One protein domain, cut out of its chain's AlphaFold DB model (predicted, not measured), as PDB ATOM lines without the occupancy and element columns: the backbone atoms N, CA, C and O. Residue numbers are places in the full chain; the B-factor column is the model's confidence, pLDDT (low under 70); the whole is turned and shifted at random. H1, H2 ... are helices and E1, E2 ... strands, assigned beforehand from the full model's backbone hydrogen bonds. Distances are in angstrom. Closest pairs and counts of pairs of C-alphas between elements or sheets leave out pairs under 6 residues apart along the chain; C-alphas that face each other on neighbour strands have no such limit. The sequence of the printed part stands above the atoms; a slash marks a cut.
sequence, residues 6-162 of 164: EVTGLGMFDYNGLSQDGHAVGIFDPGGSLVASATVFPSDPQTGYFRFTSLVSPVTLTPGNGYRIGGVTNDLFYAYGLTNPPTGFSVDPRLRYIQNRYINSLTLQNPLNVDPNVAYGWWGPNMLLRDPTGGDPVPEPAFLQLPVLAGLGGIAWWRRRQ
ATOM      1  N   GLU A   6     -36.432 -31.256 -13.704       93.81
ATOM      2  CA  GLU A   6     -36.720 -29.976 -14.335       93.81
ATOM      3  C   GLU A   6     -35.747 -28.922 -13.813       93.81
ATOM      4  O   GLU A   6     -35.607 -28.733 -12.607       93.81
ATOM      5  N   VAL A   7     -35.067 -28.230 -14.722       95.19
ATOM      6  CA  VAL A   7     -34.238 -27.072 -14.399       95.19
ATOM      7  C   VAL A   7     -35.076 -25.821 -14.587       95.19
ATOM      8  O   VAL A   7     -35.557 -25.554 -15.687       95.19
ATOM      9  N   THR A   8     -35.228 -25.041 -13.525       96.25
ATOM     10  CA  THR A   8     -36.043 -23.814 -13.519       96.25
ATOM     11  C   THR A   8     -35.200 -22.545 -13.500       96.25
ATOM     12  O   THR A   8     -35.698 -21.467 -13.817       96.25
ATOM     13  N   GLY A   9     -33.914 -22.656 -13.176       97.06
ATOM     14  CA  GLY A   9     -32.993 -21.530 -13.112       97.06
ATOM     15  C   GLY A   9     -31.542 -21.978 -13.163       97.06
ATOM     16  O   GLY A   9     -31.220 -23.132 -12.874       97.06
ATOM     17  N   LEU A  10     -30.670 -21.048 -13.528       97.56
ATOM     18  CA  LEU A  10     -29.224 -21.235 -13.536       97.56
ATOM     19  C   LEU A  10     -28.590 -20.234 -12.588       97.56
ATOM     20  O   LEU A  10     -29.124 -19.147 -12.375       97.56
ATOM     21  N   GLY A  11     -27.471 -20.620 -11.994       94.75
ATOM     22  CA  GLY A  11     -26.824 -19.816 -10.978       94.75
ATOM     23  C   GLY A  11     -25.326 -19.727 -11.128       94.75
ATOM     24  O   GLY A  11     -24.707 -20.546 -11.802       94.75
ATOM     25  N   MET A  12     -24.768 -18.718 -10.472       92.25
ATOM     26  CA  MET A  12     -23.343 -18.444 -10.428       92.25
ATOM     27  C   MET A  12     -22.900 -18.260  -8.977       92.25
ATOM     28  O   MET A  12     -23.604 -17.645  -8.173       92.25
ATOM     29  N   PHE A  13     -21.750 -18.834  -8.642       88.44
ATOM     30  CA  PHE A  13     -21.175 -18.800  -7.306       88.44
ATOM     31  C   PHE A  13     -20.818 -17.369  -6.905       88.44
ATOM     32  O   PHE A  13     -20.078 -16.686  -7.608       88.44
ATOM     33  N   ASP A  14     -21.331 -16.952  -5.755       86.31
ATOM     34  CA  ASP A  14     -21.141 -15.643  -5.156       86.31
ATOM     35  C   ASP A  14     -20.793 -15.790  -3.665       86.31
ATOM     36  O   ASP A  14     -21.672 -15.896  -2.806       86.31
ATOM     37  N   TYR A  15     -19.493 -15.826  -3.362       78.75
ATOM     38  CA  TYR A  15     -18.991 -15.804  -1.981       78.75
ATOM     39  C   TYR A  15     -18.514 -14.410  -1.549       78.75
ATOM     40  O   TYR A  15     -18.725 -14.023  -0.404       78.75
ATOM     41  N   ASN A  16     -17.898 -13.653  -2.464       77.12
ATOM     42  CA  ASN A  16     -17.286 -12.343  -2.194       77.12
ATOM     43  C   ASN A  16     -17.845 -11.210  -3.079       77.12
ATOM     44  O   ASN A  16     -17.258 -10.132  -3.136       77.12
ATOM     45  N   GLY A  17     -18.956 -11.441  -3.774       79.12
ATOM     46  CA  GLY A  17     -19.520 -10.553  -4.786       79.12
ATOM     47  C   GLY A  17     -19.286 -11.073  -6.208       79.12
ATOM     48  O   GLY A  17     -18.185 -11.497  -6.563       79.12
ATOM     49  N   LEU A  18     -20.320 -10.991  -7.050       82.69
ATOM     50  CA  LEU A  18     -20.187 -11.102  -8.507       82.69
ATOM     51  C   LEU A  18     -19.795  -9.757  -9.129       82.69
ATOM     52  O   LEU A  18     -20.158  -8.690  -8.627       82.69
ATOM     53  N   SER A  19     -19.095  -9.813 -10.263       78.75
ATOM     54  CA  SER A  19     -18.816  -8.626 -11.080       78.75
ATOM     55  C   SER A  19     -20.102  -8.076 -11.712       78.75
ATOM     56  O   SER A  19     -21.040  -8.832 -11.968       78.75
ATOM     57  N   GLN A  20     -20.162  -6.764 -11.975       76.81
ATOM     58  CA  GLN A  20     -21.379  -6.124 -12.504       76.81
ATOM     59  C   GLN A  20     -21.746  -6.536 -13.932       76.81
ATOM     60  O   GLN A  20     -22.908  -6.404 -14.308       76.81
ATOM     61  N   ASP A  21     -20.808  -7.098 -14.691       81.44
ATOM     62  CA  ASP A  21     -20.986  -7.363 -16.124       81.44
ATOM     63  C   ASP A  21     -21.879  -8.577 -16.433       81.44
ATOM     64  O   ASP A  21     -22.176  -8.866 -17.592       81.44
ATOM     65  N   GLY A  22     -22.366  -9.265 -15.400       89.69
ATOM     66  CA  GLY A  22     -23.170 -10.468 -15.545       89.69
ATOM     67  C   GLY A  22     -22.340 -11.677 -15.989       89.69
ATOM     68  O   GLY A  22     -21.267 -11.577 -16.583       89.69
ATOM     69  N   HIS A  23     -22.847 -12.861 -15.672       92.50
ATOM     70  CA  HIS A  23     -22.144 -14.123 -15.860       92.50
ATOM     71  C   HIS A  23     -23.028 -15.091 -16.637       92.50
ATOM     72  O   HIS A  23     -24.047 -15.563 -16.132       92.50
ATOM     73  N   ALA A  24     -22.655 -15.384 -17.883       95.19
ATOM     74  CA  ALA A  24     -23.384 -16.350 -18.695       95.19
ATOM     75  C   ALA A  24     -23.172 -17.767 -18.147       95.19
ATOM     76  O   ALA A  24     -22.037 -18.214 -17.989       95.19
ATOM     77  N   VAL A  25     -24.261 -18.485 -17.895       96.19
ATOM     78  CA  VAL A  25     -24.278 -19.873 -17.424       96.19
ATOM     79  C   VAL A  25     -25.101 -20.701 -18.398       96.19
ATOM     80  O   VAL A  25     -26.134 -20.243 -18.886       96.19
ATOM     81  N   GLY A  26     -24.663 -21.924 -18.688       97.12
ATOM     82  CA  GLY A  26     -25.379 -22.815 -19.589       97.12
ATOM     83  C   GLY A  26     -25.211 -24.291 -19.284       97.12
ATOM     84  O   GLY A  26     -24.245 -24.724 -18.653       97.12
ATOM     85  N   ILE A  27     -26.182 -25.055 -19.774       97.19
ATOM     86  CA  ILE A  27     -26.211 -26.512 -19.744       97.19
ATOM     87  C   ILE A  27     -25.994 -27.013 -21.163       97.19
ATOM     88  O   ILE A  27     -26.666 -26.571 -22.093       97.19
ATOM     89  N   PHE A  28     -25.086 -27.964 -21.315       97.25
ATOM     90  CA  PHE A  28     -24.764 -28.612 -22.573       97.25
ATOM     91  C   PHE A  28     -25.114 -30.089 -22.500       97.25
ATOM     92  O   PHE A  28     -24.880 -30.754 -21.482       97.25
ATOM     93  N   ASP A  29     -25.653 -30.608 -23.595       94.81
ATOM     94  CA  ASP A  29     -25.829 -32.041 -23.756       94.81
ATOM     95  C   ASP A  29     -24.465 -32.748 -23.948       94.81
ATOM     96  O   ASP A  29     -23.426 -32.101 -24.138       94.81
ATOM     97  N   PRO A  30     -24.425 -34.089 -23.896       91.06
ATOM     98  CA  PRO A  30     -23.182 -34.838 -24.081       91.06
ATOM     99  C   PRO A  30     -22.509 -34.613 -25.448       91.06
ATOM    100  O   PRO A  30     -21.283 -34.741 -25.541       91.06
ATOM    101  N   GLY A  31     -23.293 -34.273 -26.479       93.44
ATOM    102  CA  GLY A  31     -22.826 -33.919 -27.824       93.44
ATOM    103  C   GLY A  31     -22.277 -32.491 -27.928       93.44
ATOM    104  O   GLY A  31     -21.610 -32.160 -28.903       93.44
ATOM    105  N   GLY A  32     -22.489 -31.671 -26.899       94.50
ATOM    106  CA  GLY A  32     -22.009 -30.304 -26.786       94.50
ATOM    107  C   GLY A  32     -22.960 -29.233 -27.290       94.50
ATOM    108  O   GLY A  32     -22.551 -28.075 -27.371       94.50
ATOM    109  N   SER A  33     -24.207 -29.586 -27.595       95.81
ATOM    110  CA  SER A  33     -25.229 -28.605 -27.954       95.81
ATOM    111  C   SER A  33     -25.757 -27.905 -26.704       95.81
ATOM    112  O   SER A  33     -25.904 -28.523 -25.647       95.81
ATOM    113  N   LEU A  34     -26.023 -26.601 -26.815       97.00
ATOM    114  CA  LEU A  34     -26.569 -25.798 -25.724       97.00
ATOM    115  C   LEU A  34     -28.046 -26.155 -25.513       97.00
ATOM    116  O   LEU A  34     -28.856 -26.035 -26.428       97.00
ATOM    117  N   VAL A  35     -28.375 -26.586 -24.301       96.44
ATOM    118  CA  VAL A  35     -29.719 -27.010 -23.884       96.44
ATOM    119  C   VAL A  35     -30.480 -25.852 -23.247       96.44
ATOM    120  O   VAL A  35     -31.655 -25.642 -23.531       96.44
ATOM    121  N   ALA A  36     -29.808 -25.097 -22.380       96.69
ATOM    122  CA  ALA A  36     -30.362 -23.938 -21.692       96.69
ATOM    123  C   ALA A  36     -29.241 -22.962 -21.340       96.69
ATOM    124  O   ALA A  36     -28.113 -23.389 -21.083       96.69
ATOM    125  N   SER A  37     -29.556 -21.670 -21.271       97.94
ATOM    126  CA  SER A  37     -28.635 -20.647 -20.777       97.94
ATOM    127  C   SER A  37     -29.368 -19.480 -20.130       97.94
ATOM    128  O   SER A  37     -30.495 -19.167 -20.510       97.94
ATOM    129  N   ALA A  38     -28.692 -18.805 -19.206       97.25
ATOM    130  CA  ALA A  38     -29.120 -17.554 -18.595       97.25
ATOM    131  C   ALA A  38     -27.892 -16.695 -18.267       97.25
ATOM    132  O   ALA A  38     -26.781 -17.214 -18.150       97.25
ATOM    133  N   THR A  39     -28.103 -15.393 -18.093       96.31
ATOM    134  CA  THR A  39     -27.078 -14.479 -17.579       96.31
ATOM    135  C   THR A  39     -27.412 -14.133 -16.140       96.31
ATOM    136  O   THR A  39     -28.480 -13.579 -15.892       96.31
ATOM    137  N   VAL A  40     -26.493 -14.448 -15.227       95.19
ATOM    138  CA  VAL A  40     -26.621 -14.194 -13.791       95.19
ATOM    139  C   VAL A  40     -25.996 -12.859 -13.429       95.19
ATOM    140  O   VAL A  40     -24.819 -12.633 -13.703       95.19
ATOM    141  N   PHE A  41     -26.765 -11.983 -12.793       94.19
ATOM    142  CA  PHE A  41     -26.334 -10.650 -12.374       94.19
ATOM    143  C   PHE A  41     -26.114 -10.570 -10.856       94.19
ATOM    144  O   PHE A  41     -26.736 -11.316 -10.098       94.19
ATOM    145  N   PRO A  42     -25.302  -9.620 -10.355       92.12
ATOM    146  CA  PRO A  42     -25.162  -9.397  -8.910       92.12
ATOM    147  C   PRO A  42     -26.461  -8.989  -8.209       92.12
ATOM    148  O   PRO A  42     -26.569  -9.107  -6.994       92.12
ATOM    149  N   SER A  43     -27.451  -8.486  -8.948       94.00
ATOM    150  CA  SER A  43     -28.775  -8.158  -8.414       94.00
ATOM    151  C   SER A  43     -29.681  -9.376  -8.236       94.00
ATOM    152  O   SER A  43     -30.732  -9.251  -7.609       94.00
ATOM    153  N   ASP A  44     -29.310 -10.535  -8.786       95.44
ATOM    154  CA  ASP A  44     -30.166 -11.715  -8.756       95.44
ATOM    155  C   ASP A  44     -30.285 -12.304  -7.342       95.44
ATOM    156  O   ASP A  44     -29.350 -12.183  -6.534       95.44
ATOM    157  N   PRO A  45     -31.421 -12.955  -7.017       94.25
ATOM    158  CA  PRO A  45     -31.637 -13.569  -5.714       94.25
ATOM    159  C   PRO A  45     -30.523 -14.546  -5.339       94.25
ATOM    160  O   PRO A  45     -30.147 -15.418  -6.124       94.25
ATOM    161  N   GLN A  46     -30.028 -14.424  -4.108       90.12
ATOM    162  CA  GLN A  46     -28.984 -15.290  -3.572       90.12
ATOM    163  C   GLN A  46     -29.585 -16.377  -2.675       90.12
ATOM    164  O   GLN A  46     -30.326 -16.083  -1.739       90.12
ATOM    165  N   THR A  47     -29.238 -17.634  -2.944       88.44
ATOM    166  CA  THR A  47     -29.556 -18.792  -2.099       88.44
ATOM    167  C   THR A  47     -28.260 -19.521  -1.761       88.44
ATOM    168  O   THR A  47     -27.574 -20.040  -2.641       88.44
ATOM    169  N   GLY A  48     -27.894 -19.540  -0.476       85.75
ATOM    170  CA  GLY A  48     -26.576 -20.010  -0.049       85.75
ATOM    171  C   GLY A  48     -25.455 -19.168  -0.672       85.75
ATOM    172  O   GLY A  48     -25.469 -17.940  -0.580       85.75
ATOM    173  N   TYR A  49     -24.501 -19.829  -1.326       85.06
ATOM    174  CA  TYR A  49     -23.365 -19.189  -2.005       85.06
ATOM    175  C   TYR A  49     -23.583 -18.970  -3.504       85.06
ATOM    176  O   TYR A  49     -22.617 -18.880  -4.251       85.06
ATOM    177  N   PHE A  50     -24.825 -18.959  -3.986       89.81
ATOM    178  CA  PHE A  50     -25.109 -18.820  -5.414       89.81
ATOM    179  C   PHE A  50     -26.195 -17.781  -5.646       89.81
ATOM    180  O   PHE A  50     -27.201 -17.759  -4.932       89.81
ATOM    181  N   ARG A  51     -26.010 -16.951  -6.672       93.19
ATOM    182  CA  ARG A  51     -27.085 -16.145  -7.254       93.19
ATOM    183  C   ARG A  51     -27.744 -16.900  -8.382       93.19
ATOM    184  O   ARG A  51     -27.043 -17.602  -9.104       93.19
ATOM    185  N   PHE A  52     -29.053 -16.749  -8.534       96.06
ATOM    186  CA  PHE A  52     -29.824 -17.488  -9.527       96.06
ATOM    187  C   PHE A  52     -30.714 -16.589 -10.369       96.06
ATOM    188  O   PHE A  52     -31.487 -15.791  -9.845       96.06
ATOM    189  N   THR A  53     -30.687 -16.832 -11.672       97.06
ATOM    190  CA  THR A  53     -31.638 -16.285 -12.637       97.06
ATOM    191  C   THR A  53     -32.590 -17.391 -13.060       97.06
ATOM    192  O   THR A  53     -32.163 -18.482 -13.455       97.06
ATOM    193  N   SER A  54     -33.892 -17.118 -13.013       96.31
ATOM    194  CA  SER A  54     -34.895 -18.037 -13.551       96.31
ATOM    195  C   SER A  54     -34.759 -18.155 -15.069       96.31
ATOM    196  O   SER A  54     -34.544 -17.164 -15.769       96.31
ATOM    197  N   LEU A  55     -34.933 -19.365 -15.591       95.50
ATOM    198  CA  LEU A  55     -35.083 -19.575 -17.024       95.50
ATOM    199  C   LEU A  55     -36.441 -19.036 -17.484       95.50
ATOM    200  O   LEU A  55     -37.445 -19.172 -16.786       95.50
ATOM    201  N   VAL A  56     -36.484 -18.474 -18.695       91.50
ATOM    202  CA  VAL A  56     -37.742 -18.030 -19.333       91.50
ATOM    203  C   VAL A  56     -38.706 -19.205 -19.521       91.50
ATOM    204  O   VAL A  56     -39.923 -19.047 -19.454       91.50
ATOM    205  N   SER A  57     -38.170 -20.401 -19.754       92.00
ATOM    206  CA  SER A  57     -38.931 -21.645 -19.814       92.00
ATOM    207  C   SER A  57     -38.122 -22.754 -19.142       92.00
ATOM    208  O   SER A  57     -36.948 -22.914 -19.493       92.00
ATOM    209  N   PRO A  58     -38.700 -23.497 -18.181       93.88
ATOM    210  CA  PRO A  58     -38.022 -24.630 -17.567       93.88
ATOM    211  C   PRO A  58     -37.615 -25.684 -18.599       93.88
ATOM    212  O   PRO A  58     -38.282 -25.862 -19.621       93.88
ATOM    213  N   VAL A  59     -36.527 -26.401 -18.322       94.94
ATOM    214  CA  VAL A  59     -36.010 -27.444 -19.216       94.94
ATOM    215  C   VAL A  59     -35.923 -28.775 -18.490       94.94
ATOM    216  O   VAL A  59     -35.305 -28.883 -17.436       94.94
ATOM    217  N   THR A  60     -36.520 -29.813 -19.075       94.12
ATOM    218  CA  THR A  60     -36.426 -31.177 -18.545       94.12
ATOM    219  C   THR A  60     -35.136 -31.844 -19.013       94.12
ATOM    220  O   THR A  60     -34.920 -32.038 -20.209       94.12
ATOM    221  N   LEU A  61     -34.298 -32.250 -18.062       92.69
ATOM    222  CA  LEU A  61     -33.135 -33.092 -18.307       92.69
ATOM    223  C   LEU A  61     -33.531 -34.551 -18.108       92.69
ATOM    224  O   LEU A  61     -33.929 -34.965 -17.018       92.69
ATOM    225  N   THR A  62     -33.414 -35.342 -19.169       90.38
ATOM    226  CA  THR A  62     -33.683 -36.781 -19.090       90.38
ATOM    227  C   THR A  62     -32.476 -37.518 -18.507       90.38
ATOM    228  O   THR A  62     -31.337 -37.113 -18.738       90.38
ATOM    229  N   PRO A  63     -32.660 -38.610 -17.750       88.75
ATOM    230  CA  PRO A  63     -31.544 -39.435 -17.298       88.75
ATOM    231  C   PRO A  63     -30.709 -39.908 -18.492       88.75
ATOM    232  O   PRO A  63     -31.251 -40.486 -19.431       88.75
ATOM    233  N   GLY A  64     -29.393 -39.685 -18.475       76.81
ATOM    234  CA  GLY A  64     -28.567 -39.980 -19.647       76.81
ATOM    235  C   GLY A  64     -27.071 -39.707 -19.483       76.81
ATOM    236  O   GLY A  64     -26.541 -39.673 -18.373       76.81
ATOM    237  N   ASN A  65     -26.388 -39.518 -20.619       71.44
ATOM    238  CA  ASN A  65     -24.927 -39.611 -20.793       71.44
ATOM    239  C   ASN A  65     -24.099 -38.420 -20.257       71.44
ATOM    240  O   ASN A  65     -23.019 -38.137 -20.770       71.44
ATOM    241  N   GLY A  66     -24.572 -37.748 -19.205       87.81
ATOM    242  CA  GLY A  66     -23.812 -36.718 -18.493       87.81
ATOM    243  C   GLY A  66     -23.877 -35.347 -19.160       87.81
ATOM    244  O   GLY A  66     -23.005 -34.984 -19.950       87.81
ATOM    245  N   TYR A  67     -24.897 -34.572 -18.790       94.81
ATOM    246  CA  TYR A  67     -24.934 -33.138 -19.072       94.81
ATOM    247  C   TYR A  67     -23.743 -32.431 -18.430       94.81
ATOM    248  O   TYR A  67     -23.219 -32.861 -17.398       94.81
ATOM    249  N   ARG A  68     -23.335 -31.322 -19.040       94.62
ATOM    250  CA  ARG A  68     -22.267 -30.462 -18.531       94.62
ATOM    251  C   ARG A  68     -22.849 -29.102 -18.231       94.62
ATOM    252  O   ARG A  68     -23.628 -28.582 -19.019       94.62
ATOM    253  N   ILE A  69     -22.445 -28.528 -17.112       94.56
ATOM    254  CA  ILE A  69     -22.790 -27.160 -16.762       94.56
ATOM    255  C   ILE A  69     -21.519 -26.312 -16.819       94.56
ATOM    256  O   ILE A  69     -20.467 -26.732 -16.340       94.56
ATOM    257  N   GLY A  70     -21.606 -25.157 -17.472       93.38
ATOM    258  CA  GLY A  70     -20.504 -24.217 -17.652       93.38
ATOM    259  C   GLY A  70     -20.947 -22.800 -17.313       93.38
ATOM    260  O   GLY A  70     -22.108 -22.454 -17.512       93.38
ATOM    261  N   GLY A  71     -20.027 -21.989 -16.797       92.50
ATOM    262  CA  GLY A  71     -20.263 -20.586 -16.471       92.50
ATOM    263  C   GLY A  71     -19.064 -19.738 -16.872       92.50
ATOM    264  O   GLY A  71     -17.925 -20.175 -16.717       92.50
ATOM    265  N   VAL A  72     -19.320 -18.543 -17.400       91.44
ATOM    266  CA  VAL A  72     -18.283 -17.562 -17.725       91.44
ATOM    267  C   VAL A  72     -17.902 -16.838 -16.447       91.44
ATOM    268  O   VAL A  72     -18.670 -16.049 -15.894       91.44
ATOM    269  N   THR A  73     -16.707 -17.134 -15.959       84.31
ATOM    270  CA  THR A  73     -16.231 -16.603 -14.684       84.31
ATOM    271  C   THR A  73     -15.606 -15.213 -14.816       84.31
ATOM    272  O   THR A  73     -15.495 -14.514 -13.815       84.31
ATOM    273  N   ASN A  74     -15.260 -14.776 -16.033       80.44
ATOM    274  CA  ASN A  74     -14.464 -13.567 -16.280       80.44
ATOM    275  C   ASN A  74     -13.193 -13.598 -15.405       80.44
ATOM    276  O   ASN A  74     -12.512 -14.622 -15.348       80.44
ATOM    277  N   ASP A  75     -12.926 -12.519 -14.672       74.00
ATOM    278  CA  ASP A  75     -11.782 -12.393 -13.764       74.00
ATOM    279  C   ASP A  75     -11.996 -13.097 -12.410       74.00
ATOM    280  O   ASP A  75     -11.121 -13.078 -11.540       74.00
ATOM    281  N   LEU A  76     -13.161 -13.720 -12.195       72.44
ATOM    282  CA  LEU A  76     -13.457 -14.444 -10.964       72.44
ATOM    283  C   LEU A  76     -12.823 -15.836 -11.014       72.44
ATOM    284  O   LEU A  76     -13.329 -16.760 -11.646       72.44
ATOM    285  N   PHE A  77     -11.717 -16.019 -10.303       65.56
ATOM    286  CA  PHE A  77     -11.061 -17.319 -10.182       65.56
ATOM    287  C   PHE A  77     -11.527 -18.053  -8.925       65.56
ATOM    288  O   PHE A  77     -10.825 -18.117  -7.920       65.56
ATOM    289  N   TYR A  78     -12.710 -18.663  -8.988       66.06
ATOM    290  CA  TYR A  78     -13.233 -19.514  -7.912       66.06
ATOM    291  C   TYR A  78     -12.750 -20.974  -8.017       66.06
ATOM    292  O   TYR A  78     -13.493 -21.926  -7.769       66.06
ATOM    293  N   ALA A  79     -11.470 -21.183  -8.346       53.56
ATOM    294  CA  ALA A  79     -10.817 -22.443  -8.010       53.56
ATOM    295  C   ALA A  79     -10.526 -22.430  -6.512       53.56
ATOM    296  O   ALA A  79      -9.479 -21.956  -6.073       53.56
ATOM    297  N   TYR A  80     -11.436 -22.975  -5.709       53.50
ATOM    298  CA  TYR A  80     -11.031 -23.451  -4.393       53.50
ATOM    299  C   TYR A  80     -10.067 -24.618  -4.616       53.50
ATOM    300  O   TYR A  80     -10.472 -25.762  -4.825       53.50
ATOM    301  N   GLY A  81      -8.779 -24.278  -4.665       42.88
ATOM    302  CA  GLY A  81      -7.681 -25.222  -4.737       42.88
ATOM    303  C   GLY A  81      -7.710 -26.178  -3.548       42.88
ATOM    304  O   GLY A  81      -8.271 -25.883  -2.493       42.88
ATOM    305  N   LEU A  82      -7.079 -27.330  -3.756       45.22
ATOM    306  CA  LEU A  82      -6.999 -28.535  -2.920       45.22
ATOM    307  C   LEU A  82      -6.877 -28.361  -1.390       45.22
ATOM    308  O   LEU A  82      -7.074 -29.332  -0.667       45.22
ATOM    309  N   THR A  83      -6.538 -27.180  -0.873       44.44
ATOM    310  CA  THR A  83      -6.260 -26.943   0.549       44.44
ATOM    311  C   THR A  83      -7.469 -26.523   1.382       44.44
ATOM    312  O   THR A  83      -7.390 -26.630   2.600       44.44
ATOM    313  N   ASN A  84      -8.576 -26.082   0.773       50.38
ATOM    314  CA  ASN A  84      -9.822 -25.750   1.478       50.38
ATOM    315  C   ASN A  84     -11.033 -25.898   0.537       50.38
ATOM    316  O   ASN A  84     -11.602 -24.890   0.117       50.38
ATOM    317  N   PRO A  85     -11.451 -27.123   0.161       52.31
ATOM    318  CA  PRO A  85     -12.764 -27.277  -0.456       52.31
ATOM    319  C   PRO A  85     -13.815 -26.670   0.491       52.31
ATOM    320  O   PRO A  85     -13.686 -26.859   1.706       52.31
ATOM    321  N   PRO A  86     -14.847 -25.960  -0.003       54.06
ATOM    322  CA  PRO A  86     -15.945 -25.564   0.866       54.06
ATOM    323  C   PRO A  86     -16.478 -26.823   1.552       54.06
ATOM    324  O   PRO A  86     -16.871 -27.798   0.904       54.06
ATOM    325  N   THR A  87     -16.414 -26.845   2.882       61.69
ATOM    326  CA  THR A  87     -16.993 -27.928   3.672       61.69
ATOM    327  C   THR A  87     -18.475 -28.015   3.329       61.69
ATOM    328  O   THR A  87     -19.177 -27.010   3.420       61.69
ATOM    329  N   GLY A  88     -18.951 -29.197   2.936       65.56
ATOM    330  CA  GLY A  88     -20.361 -29.392   2.594       65.56
ATOM    331  C   GLY A  88     -20.691 -29.378   1.102       65.56
ATOM    332  O   GLY A  88     -21.847 -29.123   0.762       65.56
ATOM    333  N   PHE A  89     -19.742 -29.702   0.207       73.50
ATOM    334  CA  PHE A  89     -20.135 -30.119  -1.143       73.50
ATOM    335  C   PHE A  89     -21.151 -31.254  -1.041       73.50
ATOM    336  O   PHE A  89     -20.888 -32.317  -0.477       73.50
ATOM    337  N   SER A  90     -22.317 -31.001  -1.603       80.12
ATOM    338  CA  SER A  90     -23.378 -31.969  -1.754       80.12
ATOM    339  C   SER A  90     -23.972 -31.778  -3.135       80.12
ATOM    340  O   SER A  90     -23.951 -30.689  -3.711       80.12
ATOM    341  N   VAL A  91     -24.456 -32.877  -3.682       84.69
ATOM    342  CA  VAL A  91     -25.154 -32.905  -4.955       84.69
ATOM    343  C   VAL A  91     -26.559 -33.354  -4.627       84.69
ATOM    344  O   VAL A  91     -26.735 -34.257  -3.804       84.69
ATOM    345  N   ASP A  92     -27.548 -32.712  -5.243       87.56
ATOM    346  CA  ASP A  92     -28.931 -33.162  -5.141       87.56
ATOM    347  C   ASP A  92     -28.987 -34.676  -5.435       87.56
ATOM    348  O   ASP A  92     -28.418 -35.108  -6.440       87.56
ATOM    349  N   PRO A  93     -29.626 -35.505  -4.589       87.19
ATOM    350  CA  PRO A  93     -29.625 -36.962  -4.750       87.19
ATOM    351  C   PRO A  93     -30.280 -37.438  -6.057       87.19
ATOM    352  O   PRO A  93     -30.094 -38.591  -6.452       87.19
ATOM    353  N   ARG A  94     -31.032 -36.569  -6.749       87.62
ATOM    354  CA  ARG A  94     -31.574 -36.816  -8.095       87.62
ATOM    355  C   ARG A  94     -30.505 -36.727  -9.186       87.62
ATOM    356  O   ARG A  94     -30.752 -37.148 -10.313       87.62
ATOM    357  N   LEU A  95     -29.325 -36.198  -8.875       88.75
ATOM    358  CA  LEU A  95     -28.192 -36.074  -9.779       88.75
ATOM    359  C   LEU A  95     -27.047 -37.003  -9.369       88.75
ATOM    360  O   LEU A  95     -26.815 -37.295  -8.200       88.75
ATOM    361  N   ARG A  96     -26.260 -37.418 -10.365       89.50
ATOM    362  CA  ARG A  96     -24.965 -38.066 -10.149       89.50
ATOM    363  C   ARG A  96     -23.870 -37.180 -10.716       89.50
ATOM    364  O   ARG A  96     -23.737 -37.073 -11.932       89.50
ATOM    365  N   TYR A  97     -23.066 -36.592  -9.839       88.12
ATOM    366  CA  TYR A  97     -21.839 -35.927 -10.256       88.12
ATOM    367  C   TYR A  97     -20.854 -36.955 -10.823       88.12
ATOM    368  O   TYR A  97     -20.644 -38.013 -10.231       88.12
ATOM    369  N   ILE A  98     -20.289 -36.660 -11.995       88.81
ATOM    370  CA  ILE A  98     -19.359 -37.559 -12.688       88.81
ATOM    371  C   ILE A  98     -17.927 -37.075 -12.483       88.81
ATOM    372  O   ILE A  98     -17.090 -37.830 -12.002       88.81
ATOM    373  N   GLN A  99     -17.642 -35.832 -12.876       87.44
ATOM    374  CA  GLN A  99     -16.314 -35.231 -12.804       87.44
ATOM    375  C   GLN A  99     -16.369 -33.741 -13.149       87.44
ATOM    376  O   GLN A  99     -17.351 -33.264 -13.723       87.44
ATOM    377  N   ASN A 100     -15.278 -33.031 -12.870       87.06
ATOM    378  CA  ASN A 100     -15.143 -31.629 -13.227       87.06
ATOM    379  C   ASN A 100     -14.928 -31.450 -14.739       87.06
ATOM    380  O   ASN A 100     -14.452 -32.352 -15.446       87.06
ATOM    381  N   ARG A 101     -15.270 -30.255 -15.225       89.50
ATOM    382  CA  ARG A 101     -14.990 -29.802 -16.585       89.50
ATOM    383  C   ARG A 101     -14.648 -28.312 -16.590       89.50
ATOM    384  O   ARG A 101     -15.221 -27.564 -15.802       89.50
ATOM    385  N   TYR A 102     -13.766 -27.888 -17.491       89.56
ATOM    386  CA  TYR A 102     -13.463 -26.478 -17.741       89.56
ATOM    387  C   TYR A 102     -13.086 -26.219 -19.209       89.56
ATOM    388  O   TYR A 102     -12.840 -27.144 -19.988       89.56
ATOM    389  N   ILE A 103     -13.040 -24.943 -19.591       90.75
ATOM    390  CA  ILE A 103     -12.444 -24.454 -20.837       90.75
ATOM    391  C   ILE A 103     -12.023 -22.992 -20.643       90.75
ATOM    392  O   ILE A 103     -12.704 -22.250 -19.941       90.75
ATOM    393  N   ASN A 104     -10.912 -22.578 -21.253       89.19
ATOM    394  CA  ASN A 104     -10.478 -21.181 -21.228       89.19
ATOM    395  C   ASN A 104     -11.193 -20.416 -22.344       89.19
ATOM    396  O   ASN A 104     -10.860 -20.585 -23.516       89.19
ATOM    397  N   SER A 105     -12.182 -19.604 -21.982       89.12
ATOM    398  CA  SER A 105     -12.973 -18.816 -22.926       89.12
ATOM    399  C   SER A 105     -13.520 -17.556 -22.256       89.12
ATOM    400  O   SER A 105     -13.884 -17.588 -21.084       89.12
ATOM    401  N   LEU A 106     -13.610 -16.462 -23.020       88.44
ATOM    402  CA  LEU A 106     -14.285 -15.222 -22.608       88.44
ATOM    403  C   LEU A 106     -15.802 -15.273 -22.841       88.44
ATOM    404  O   LEU A 106     -16.537 -14.394 -22.410       88.44
ATOM    405  N   THR A 107     -16.278 -16.291 -23.557       92.81
ATOM    406  CA  THR A 107     -17.699 -16.510 -23.839       92.81
ATOM    407  C   THR A 107     -18.128 -17.899 -23.392       92.81
ATOM    408  O   THR A 107     -17.304 -18.803 -23.220       92.81
ATOM    409  N   LEU A 108     -19.434 -18.078 -23.198       94.94
ATOM    410  CA  LEU A 108     -19.996 -19.345 -22.754       94.94
ATOM    411  C   LEU A 108     -19.737 -20.434 -23.802       94.94
ATOM    412  O   LEU A 108     -20.154 -20.316 -24.954       94.94
ATOM    413  N   GLN A 109     -19.064 -21.504 -23.388       96.19
ATOM    414  CA  GLN A 109     -18.746 -22.651 -24.230       96.19
ATOM    415  C   GLN A 109     -18.920 -23.958 -23.461       96.19
ATOM    416  O   GLN A 109     -18.850 -23.989 -22.231       96.19
ATOM    417  N   ASN A 110     -19.118 -25.046 -24.205       95.75
ATOM    418  CA  ASN A 110     -19.146 -26.391 -23.648       95.75
ATOM    419  C   ASN A 110     -17.791 -26.701 -22.984       95.75
ATOM    420  O   ASN A 110     -16.771 -26.688 -23.675       95.75
ATOM    421  N   PRO A 111     -17.741 -26.990 -21.673       93.25
ATOM    422  CA  PRO A 111     -16.478 -27.246 -21.002       93.25
ATOM    423  C   PRO A 111     -15.998 -28.672 -21.326       93.25
ATOM    424  O   PRO A 111     -16.651 -29.662 -20.988       93.25
ATOM    425  N   LEU A 112     -14.860 -28.783 -22.020       93.19
ATOM    426  CA  LEU A 112     -14.353 -30.052 -22.566       93.19
ATOM    427  C   LEU A 112     -13.190 -30.647 -21.767       93.19
ATOM    428  O   LEU A 112     -13.038 -31.869 -21.735       93.19
ATOM    429  N   ASN A 113     -12.388 -29.809 -21.113       91.94
ATOM    430  CA  ASN A 113     -11.167 -30.243 -20.443       91.94
ATOM    431  C   ASN A 113     -11.463 -30.727 -19.028       91.94
ATOM    432  O   ASN A 113     -12.372 -30.223 -18.372       91.94
ATOM    433  N   VAL A 114     -10.681 -31.691 -18.551       89.38
ATOM    434  CA  VAL A 114     -10.716 -32.162 -17.160       89.38
ATOM    435  C   VAL A 114      -9.533 -31.554 -16.434       89.38
ATOM    436  O   VAL A 114      -8.421 -31.599 -16.955       89.38
ATOM    437  N   ASP A 115      -9.753 -31.033 -15.236       84.00
ATOM    438  CA  ASP A 115      -8.676 -30.634 -14.343       84.00
ATOM    439  C   ASP A 115      -8.421 -31.754 -13.318       84.00
ATOM    440  O   ASP A 115      -9.220 -31.936 -12.394       84.00
ATOM    441  N   PRO A 116      -7.346 -32.549 -13.460       79.81
ATOM    442  CA  PRO A 116      -7.054 -33.638 -12.531       79.81
ATOM    443  C   PRO A 116      -6.632 -33.137 -11.143       79.81
ATOM    444  O   PRO A 116      -6.644 -33.912 -10.190       79.81
ATOM    445  N   ASN A 117      -6.278 -31.855 -11.015       75.44
ATOM    446  CA  ASN A 117      -5.814 -31.257  -9.768       75.44
ATOM    447  C   ASN A 117      -6.954 -30.607  -8.970       75.44
ATOM    448  O   ASN A 117      -6.703 -30.003  -7.929       75.44
ATOM    449  N   VAL A 118      -8.205 -30.718  -9.425       72.69
ATOM    450  CA  VAL A 118      -9.370 -30.117  -8.768       72.69
ATOM    451  C   VAL A 118     -10.441 -31.184  -8.542       72.69
ATOM    452  O   VAL A 118     -11.051 -31.675  -9.483       72.69
ATOM    453  N   ALA A 119     -10.712 -31.553  -7.287       66.12
ATOM    454  CA  ALA A 119     -11.563 -32.710  -6.977       66.12
ATOM    455  C   ALA A 119     -13.032 -32.567  -7.435       66.12
ATOM    456  O   ALA A 119     -13.610 -33.526  -7.941       66.12
ATOM    457  N   TYR A 120     -13.628 -31.378  -7.278       66.06
ATOM    458  CA  TYR A 120     -15.069 -31.153  -7.506       66.06
ATOM    459  C   TYR A 120     -15.371 -30.171  -8.649       66.06
ATOM    460  O   TYR A 120     -16.398 -30.274  -9.317       66.06
ATOM    461  N   GLY A 121     -14.445 -29.268  -8.950       66.81
ATOM    462  CA  GLY A 121     -14.473 -28.408 -10.130       66.81
ATOM    463  C   GLY A 121     -14.059 -26.977  -9.842       66.81
ATOM    464  O   GLY A 121     -13.829 -26.594  -8.696       66.81
ATOM    465  N   TRP A 122     -13.943 -26.205 -10.918       67.94
ATOM    466  CA  TRP A 122     -13.875 -24.753 -10.852       67.94
ATOM    467  C   TRP A 122     -15.269 -24.283 -10.440       67.94
ATOM    468  O   TRP A 122     -16.227 -24.463 -11.194       67.94
ATOM    469  N   TRP A 123     -15.412 -23.810  -9.202       69.19
ATOM    470  CA  TRP A 123     -16.718 -23.411  -8.690       69.19
ATOM    471  C   TRP A 123     -17.208 -22.212  -9.490       69.19
ATOM    472  O   TRP A 123     -16.449 -21.312  -9.827       69.19
ATOM    473  N   GLY A 124     -18.478 -22.227  -9.860       78.06
ATOM    474  CA  GLY A 124     -19.021 -21.209 -10.740       78.06
ATOM    475  C   GLY A 124     -20.480 -21.509 -11.003       78.06
ATOM    476  O   GLY A 124     -21.323 -21.050 -10.242       78.06
ATOM    477  N   PRO A 125     -20.799 -22.309 -12.022       91.00
ATOM    478  CA  PRO A 125     -22.176 -22.515 -12.415       91.00
ATOM    479  C   PRO A 125     -22.932 -23.489 -11.493       91.00
ATOM    480  O   PRO A 125     -22.366 -24.452 -10.972       91.00
ATOM    481  N   ASN A 126     -24.235 -23.266 -11.339       92.56
ATOM    482  CA  ASN A 126     -25.170 -24.119 -10.604       92.56
ATOM    483  C   ASN A 126     -26.560 -24.112 -11.275       92.56
ATOM    484  O   ASN A 126     -26.802 -23.339 -12.200       92.56
ATOM    485  N   MET A 127     -27.479 -24.965 -10.823       94.12
ATOM    486  CA  MET A 127     -28.839 -25.086 -11.357       94.12
ATOM    487  C   MET A 127     -29.872 -25.229 -10.239       94.12
ATOM    488  O   MET A 127     -29.631 -25.913  -9.245       94.12
ATOM    489  N   LEU A 128     -31.034 -24.605 -10.424       94.00
ATOM    490  CA  LEU A 128     -32.212 -24.843  -9.596       94.00
ATOM    491  C   LEU A 128     -33.000 -25.998 -10.187       94.00
ATOM    492  O   LEU A 128     -33.401 -25.953 -11.352       94.00
ATOM    493  N   LEU A 129     -33.207 -27.021  -9.366       91.75
ATOM    494  CA  LEU A 129     -33.952 -28.211  -9.734       91.75
ATOM    495  C   LEU A 129     -35.326 -28.189  -9.093       91.75
ATOM    496  O   LEU A 129     -35.456 -27.893  -7.906       91.75
ATOM    497  N   ARG A 130     -36.307 -28.611  -9.874       84.62
ATOM    498  CA  ARG A 130     -37.639 -28.973  -9.421       84.62
ATOM    499  C   ARG A 130     -37.972 -30.377  -9.899       84.62
ATOM    500  O   ARG A 130     -37.500 -30.825 -10.947       84.62
ATOM    501  N   ASP A 131     -38.774 -31.097  -9.125       68.38
ATOM    502  CA  ASP A 131     -39.397 -32.312  -9.641       68.38
ATOM    503  C   ASP A 131     -40.383 -31.935 -10.770       68.38
ATOM    504  O   ASP A 131     -41.319 -31.173 -10.506       68.38
ATOM    505  N   PRO A 132     -40.230 -32.457 -12.004       60.38
ATOM    506  CA  PRO A 132     -41.123 -32.143 -13.125       60.38
ATOM    507  C   PRO A 132     -42.592 -32.516 -12.859       60.38
ATOM    508  O   PRO A 132     -43.491 -32.010 -13.524       60.38
ATOM    509  N   THR A 133     -42.862 -33.382 -11.877       61.97
ATOM    510  CA  THR A 133     -44.219 -33.731 -11.428       61.97
ATOM    511  C   THR A 133     -44.766 -32.797 -10.341       61.97
ATOM    512  O   THR A 133     -45.902 -32.951  -9.901       61.97
ATOM    513  N   GLY A 134     -43.986 -31.795  -9.920       57.31
ATOM    514  CA  GLY A 134     -44.364 -30.800  -8.919       57.31
ATOM    515  C   GLY A 134     -44.122 -31.217  -7.465       57.31
ATOM    516  O   GLY A 134     -44.598 -30.523  -6.572       57.31
ATOM    517  N   GLY A 135     -43.389 -32.307  -7.227       53.28
ATOM    518  CA  GLY A 135     -43.167 -32.922  -5.914       53.28
ATOM    519  C   GLY A 135     -42.061 -32.333  -5.028       53.28
ATOM    520  O   GLY A 135     -41.639 -33.016  -4.096       53.28
ATOM    521  N   ASP A 136     -41.567 -31.112  -5.272       57.06
ATOM    522  CA  ASP A 136     -40.632 -30.509  -4.311       57.06
ATOM    523  C   ASP A 136     -41.350 -30.338  -2.960       57.06
ATOM    524  O   ASP A 136     -42.477 -29.826  -2.940       57.06
ATOM    525  N   PRO A 137     -40.747 -30.763  -1.831       47.50
ATOM    526  CA  PRO A 137     -41.361 -30.591  -0.526       47.50
ATOM    527  C   PRO A 137     -41.504 -29.095  -0.265       47.50
ATOM    528  O   PRO A 137     -40.537 -28.405   0.052       47.50
ATOM    529  N   VAL A 138     -42.722 -28.581  -0.420       59.69
ATOM    530  CA  VAL A 138     -43.083 -27.253   0.066       59.69
ATOM    531  C   VAL A 138     -42.876 -27.300   1.578       59.69
ATOM    532  O   VAL A 138     -43.497 -28.149   2.222       59.69
ATOM    533  N   PRO A 139     -42.014 -26.449   2.168       46.94
ATOM    534  CA  PRO A 139     -41.937 -26.341   3.614       46.94
ATOM    535  C   PRO A 139     -43.340 -26.025   4.113       46.94
ATOM    536  O   PRO A 139     -43.889 -24.970   3.783       46.94
ATOM    537  N   GLU A 140     -43.953 -26.956   4.844       57.09
ATOM    538  CA  GLU A 140     -45.237 -26.680   5.468       57.09
ATOM    539  C   GLU A 140     -45.031 -25.432   6.332       57.09
ATOM    540  O   GLU A 140     -44.118 -25.415   7.169       57.09
ATOM    541  N   PRO A 141     -45.792 -24.343   6.110       50.78
ATOM    542  CA  PRO A 141     -45.653 -23.169   6.945       50.78
ATOM    543  C   PRO A 141     -45.859 -23.632   8.386       50.78
ATOM    544  O   PRO A 141     -46.855 -24.289   8.689       50.78
ATOM    545  N   ALA A 142     -44.922 -23.293   9.275       58.84
ATOM    546  CA  ALA A 142     -44.903 -23.676  10.692       58.84
ATOM    547  C   ALA A 142     -46.110 -23.150  11.513       58.84
ATOM    548  O   ALA A 142     -46.077 -23.074  12.738       58.84
ATOM    549  N   PHE A 143     -47.201 -22.780  10.848       57.16
ATOM    550  CA  PHE A 143     -48.379 -22.133  11.391       57.16
ATOM    551  C   PHE A 143     -49.295 -23.066  12.199       57.16
ATOM    552  O   PHE A 143     -50.197 -22.585  12.878       57.16
ATOM    553  N   LEU A 144     -49.069 -24.387  12.190       49.91
ATOM    554  CA  LEU A 144     -49.938 -25.346  12.888       49.91
ATOM    555  C   LEU A 144     -49.478 -25.759  14.298       49.91
ATOM    556  O   LEU A 144     -50.192 -26.506  14.963       49.91
ATOM    557  N   GLN A 145     -48.361 -25.244  14.827       55.56
ATOM    558  CA  GLN A 145     -47.925 -25.595  16.195       55.56
ATOM    559  C   GLN A 145     -48.524 -24.716  17.315       55.56
ATOM    560  O   GLN A 145     -48.308 -24.991  18.494       55.56
ATOM    561  N   LEU A 146     -49.303 -23.677  16.989       53.06
ATOM    562  CA  LEU A 146     -49.674 -22.633  17.957       53.06
ATOM    563  C   LEU A 146     -51.020 -22.726  18.718       53.06
ATOM    564  O   LEU A 146     -51.196 -21.894  19.607       53.06
ATOM    565  N   PRO A 147     -51.934 -23.711  18.556       53.78
ATOM    566  CA  PRO A 147     -53.067 -23.815  19.488       53.78
ATOM    567  C   PRO A 147     -52.772 -24.620  20.767       53.78
ATOM    568  O   PRO A 147     -53.460 -24.441  21.772       53.78
ATOM    569  N   VAL A 148     -51.763 -25.503  20.782       52.94
ATOM    570  CA  VAL A 148     -51.586 -26.459  21.900       52.94
ATOM    571  C   VAL A 148     -51.023 -25.791  23.164       52.94
ATOM    572  O   VAL A 148     -51.389 -26.173  24.277       52.94
ATOM    573  N   LEU A 149     -50.223 -24.729  23.033       53.00
ATOM    574  CA  LEU A 149     -49.676 -24.008  24.192       53.00
ATOM    575  C   LEU A 149     -50.662 -23.005  24.818       53.00
ATOM    576  O   LEU A 149     -50.589 -22.753  26.020       53.00
ATOM    577  N   ALA A 150     -51.634 -22.493  24.056       54.56
ATOM    578  CA  ALA A 150     -52.669 -21.606  24.596       54.56
ATOM    579  C   ALA A 150     -53.760 -22.373  25.375       54.56
ATOM    580  O   ALA A 150     -54.324 -21.849  26.338       54.56
ATOM    581  N   GLY A 151     -54.027 -23.634  25.012       52.53
ATOM    582  CA  GLY A 151     -55.065 -24.455  25.648       52.53
ATOM    583  C   GLY A 151     -54.730 -24.927  27.068       52.53
ATOM    584  O   GLY A 151     -55.618 -25.009  27.917       52.53
ATOM    585  N   LEU A 152     -53.456 -25.193  27.376       54.28
ATOM    586  CA  LEU A 152     -53.062 -25.726  28.689       54.28
ATOM    587  C   LEU A 152     -52.931 -24.643  29.775       54.28
ATOM    588  O   LEU A 152     -53.198 -24.915  30.946       54.28
ATOM    589  N   GLY A 153     -52.606 -23.399  29.403       55.38
ATOM    590  CA  GLY A 153     -52.550 -22.271  30.344       55.38
ATOM    591  C   GLY A 153     -53.930 -21.794  30.819       55.38
ATOM    592  O   GLY A 153     -54.107 -21.468  31.996       55.38
ATOM    593  N   GLY A 154     -54.936 -21.806  29.935       54.47
ATOM    594  CA  GLY A 154     -56.293 -21.341  30.250       54.47
ATOM    595  C   GLY A 154     -57.052 -22.241  31.234       54.47
ATOM    596  O   GLY A 154     -57.763 -21.749  32.113       54.47
ATOM    597  N   ILE A 155     -56.851 -23.561  31.154       58.16
ATOM    598  CA  ILE A 155     -57.545 -24.539  32.014       58.16
ATOM    599  C   ILE A 155     -57.027 -24.483  33.465       58.16
ATOM    600  O   ILE A 155     -57.802 -24.649  34.413       58.16
ATOM    601  N   ALA A 156     -55.738 -24.187  33.670       58.72
ATOM    602  CA  ALA A 156     -55.154 -24.057  35.006       58.72
ATOM    603  C   ALA A 156     -55.631 -22.790  35.746       58.72
ATOM    604  O   ALA A 156     -55.833 -22.821  36.963       58.72
ATOM    605  N   TRP A 157     -55.860 -21.689  35.023       57.09
ATOM    606  CA  TRP A 157     -56.335 -20.435  35.613       57.09
ATOM    607  C   TRP A 157     -57.824 -20.484  35.987       57.09
ATOM    608  O   TRP A 157     -58.205 -20.021  37.065       57.09
ATOM    609  N   TRP A 158     -58.665 -21.130  35.171       57.28
ATOM    610  CA  TRP A 158     -60.105 -21.231  35.444       57.28
ATOM    611  C   TRP A 158     -60.422 -22.061  36.701       57.28
ATOM    612  O   TRP A 158     -61.284 -21.686  37.495       57.28
ATOM    613  N   ARG A 159     -59.649 -23.125  36.974       57.50
ATOM    614  CA  ARG A 159     -59.818 -23.945  38.190       57.50
ATOM    615  C   ARG A 159     -59.449 -23.226  39.491       57.50
ATOM    616  O   ARG A 159     -59.967 -23.596  40.542       57.50
ATOM    617  N   ARG A 160     -58.590 -22.199  39.452       58.69
ATOM    618  CA  ARG A 160     -58.224 -21.419  40.651       58.69
ATOM    619  C   ARG A 160     -59.310 -20.438  41.088       58.69
ATOM    620  O   ARG A 160     -59.368 -20.113  42.266       58.69
ATOM    621  N   ARG A 161     -60.193 -20.005  40.182       57.91
ATOM    622  CA  ARG A 161     -61.274 -19.056  40.499       57.91
ATOM    623  C   ARG A 161     -62.527 -19.687  41.113       57.91
ATOM    624  O   ARG A 161     -63.338 -18.954  41.649       57.91
ATOM    625  N   GLN A 162     -62.685 -21.011  41.063       56.84
ATOM    626  CA  GLN A 162     -63.851 -21.703  41.641       56.84
ATOM    627  C   GLN A 162     -63.630 -22.228  43.073       56.84
ATOM    628  O   GLN A 162     -64.464 -22.963  43.590       56.84
TER     629      GLN A 162
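Overview. This is residues 6 to 162 of the 164 residues of an uncharacterized protein of Chthonomonadales bacterium (UniProt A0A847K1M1). With little regular structure, this is a compact sandwich of two three-stranded antiparallel sheets, E4-E1-E6 and E3-E2-E5; residues 135 to 162, including H1, stick out as a long tail. The printed part has 157 residues, class mixed, under half in named elements: E1 to E6, then H1. It is only just loose, close to extended: radius of gyration of the C-alphas 22.1 A, spans 82 by 36 by 29 A.

Along the chain. E1 is residues 6 to 13, from C-alpha 6 at (-36.720, -29.976, -14.335); E2 23 to 28; E3 34 to 40; E4 50 to 61, 20.8 A; E5 68 to 71; E6 125 to 130. H1, residues 148 to 161, 22.2 A, ends at C-alpha 161 (-61.274, -19.056, 40.499).

Arrangement. E1 pairs with E4, N 7 to O 59 2.8 A, and E6, N 6 to O 130 3.0 A. E2 pairs with E3, a hairpin, N 23 to O 40 2.8 A, and E5, N 26 to O 70 2.9 A. The sheets' strands stand at 37 degrees. In H1, 1 of 10 O i to N i+4 and 3 of 11 O i to N i+3 pairs are within hydrogen-bond range.

Size, cuts and confidence. The printed part has no cut; links E5 to E6 and E6 to H1 are long. Residues 77 to 88, 119 to 123 and 131 to 162 have pLDDT under 70.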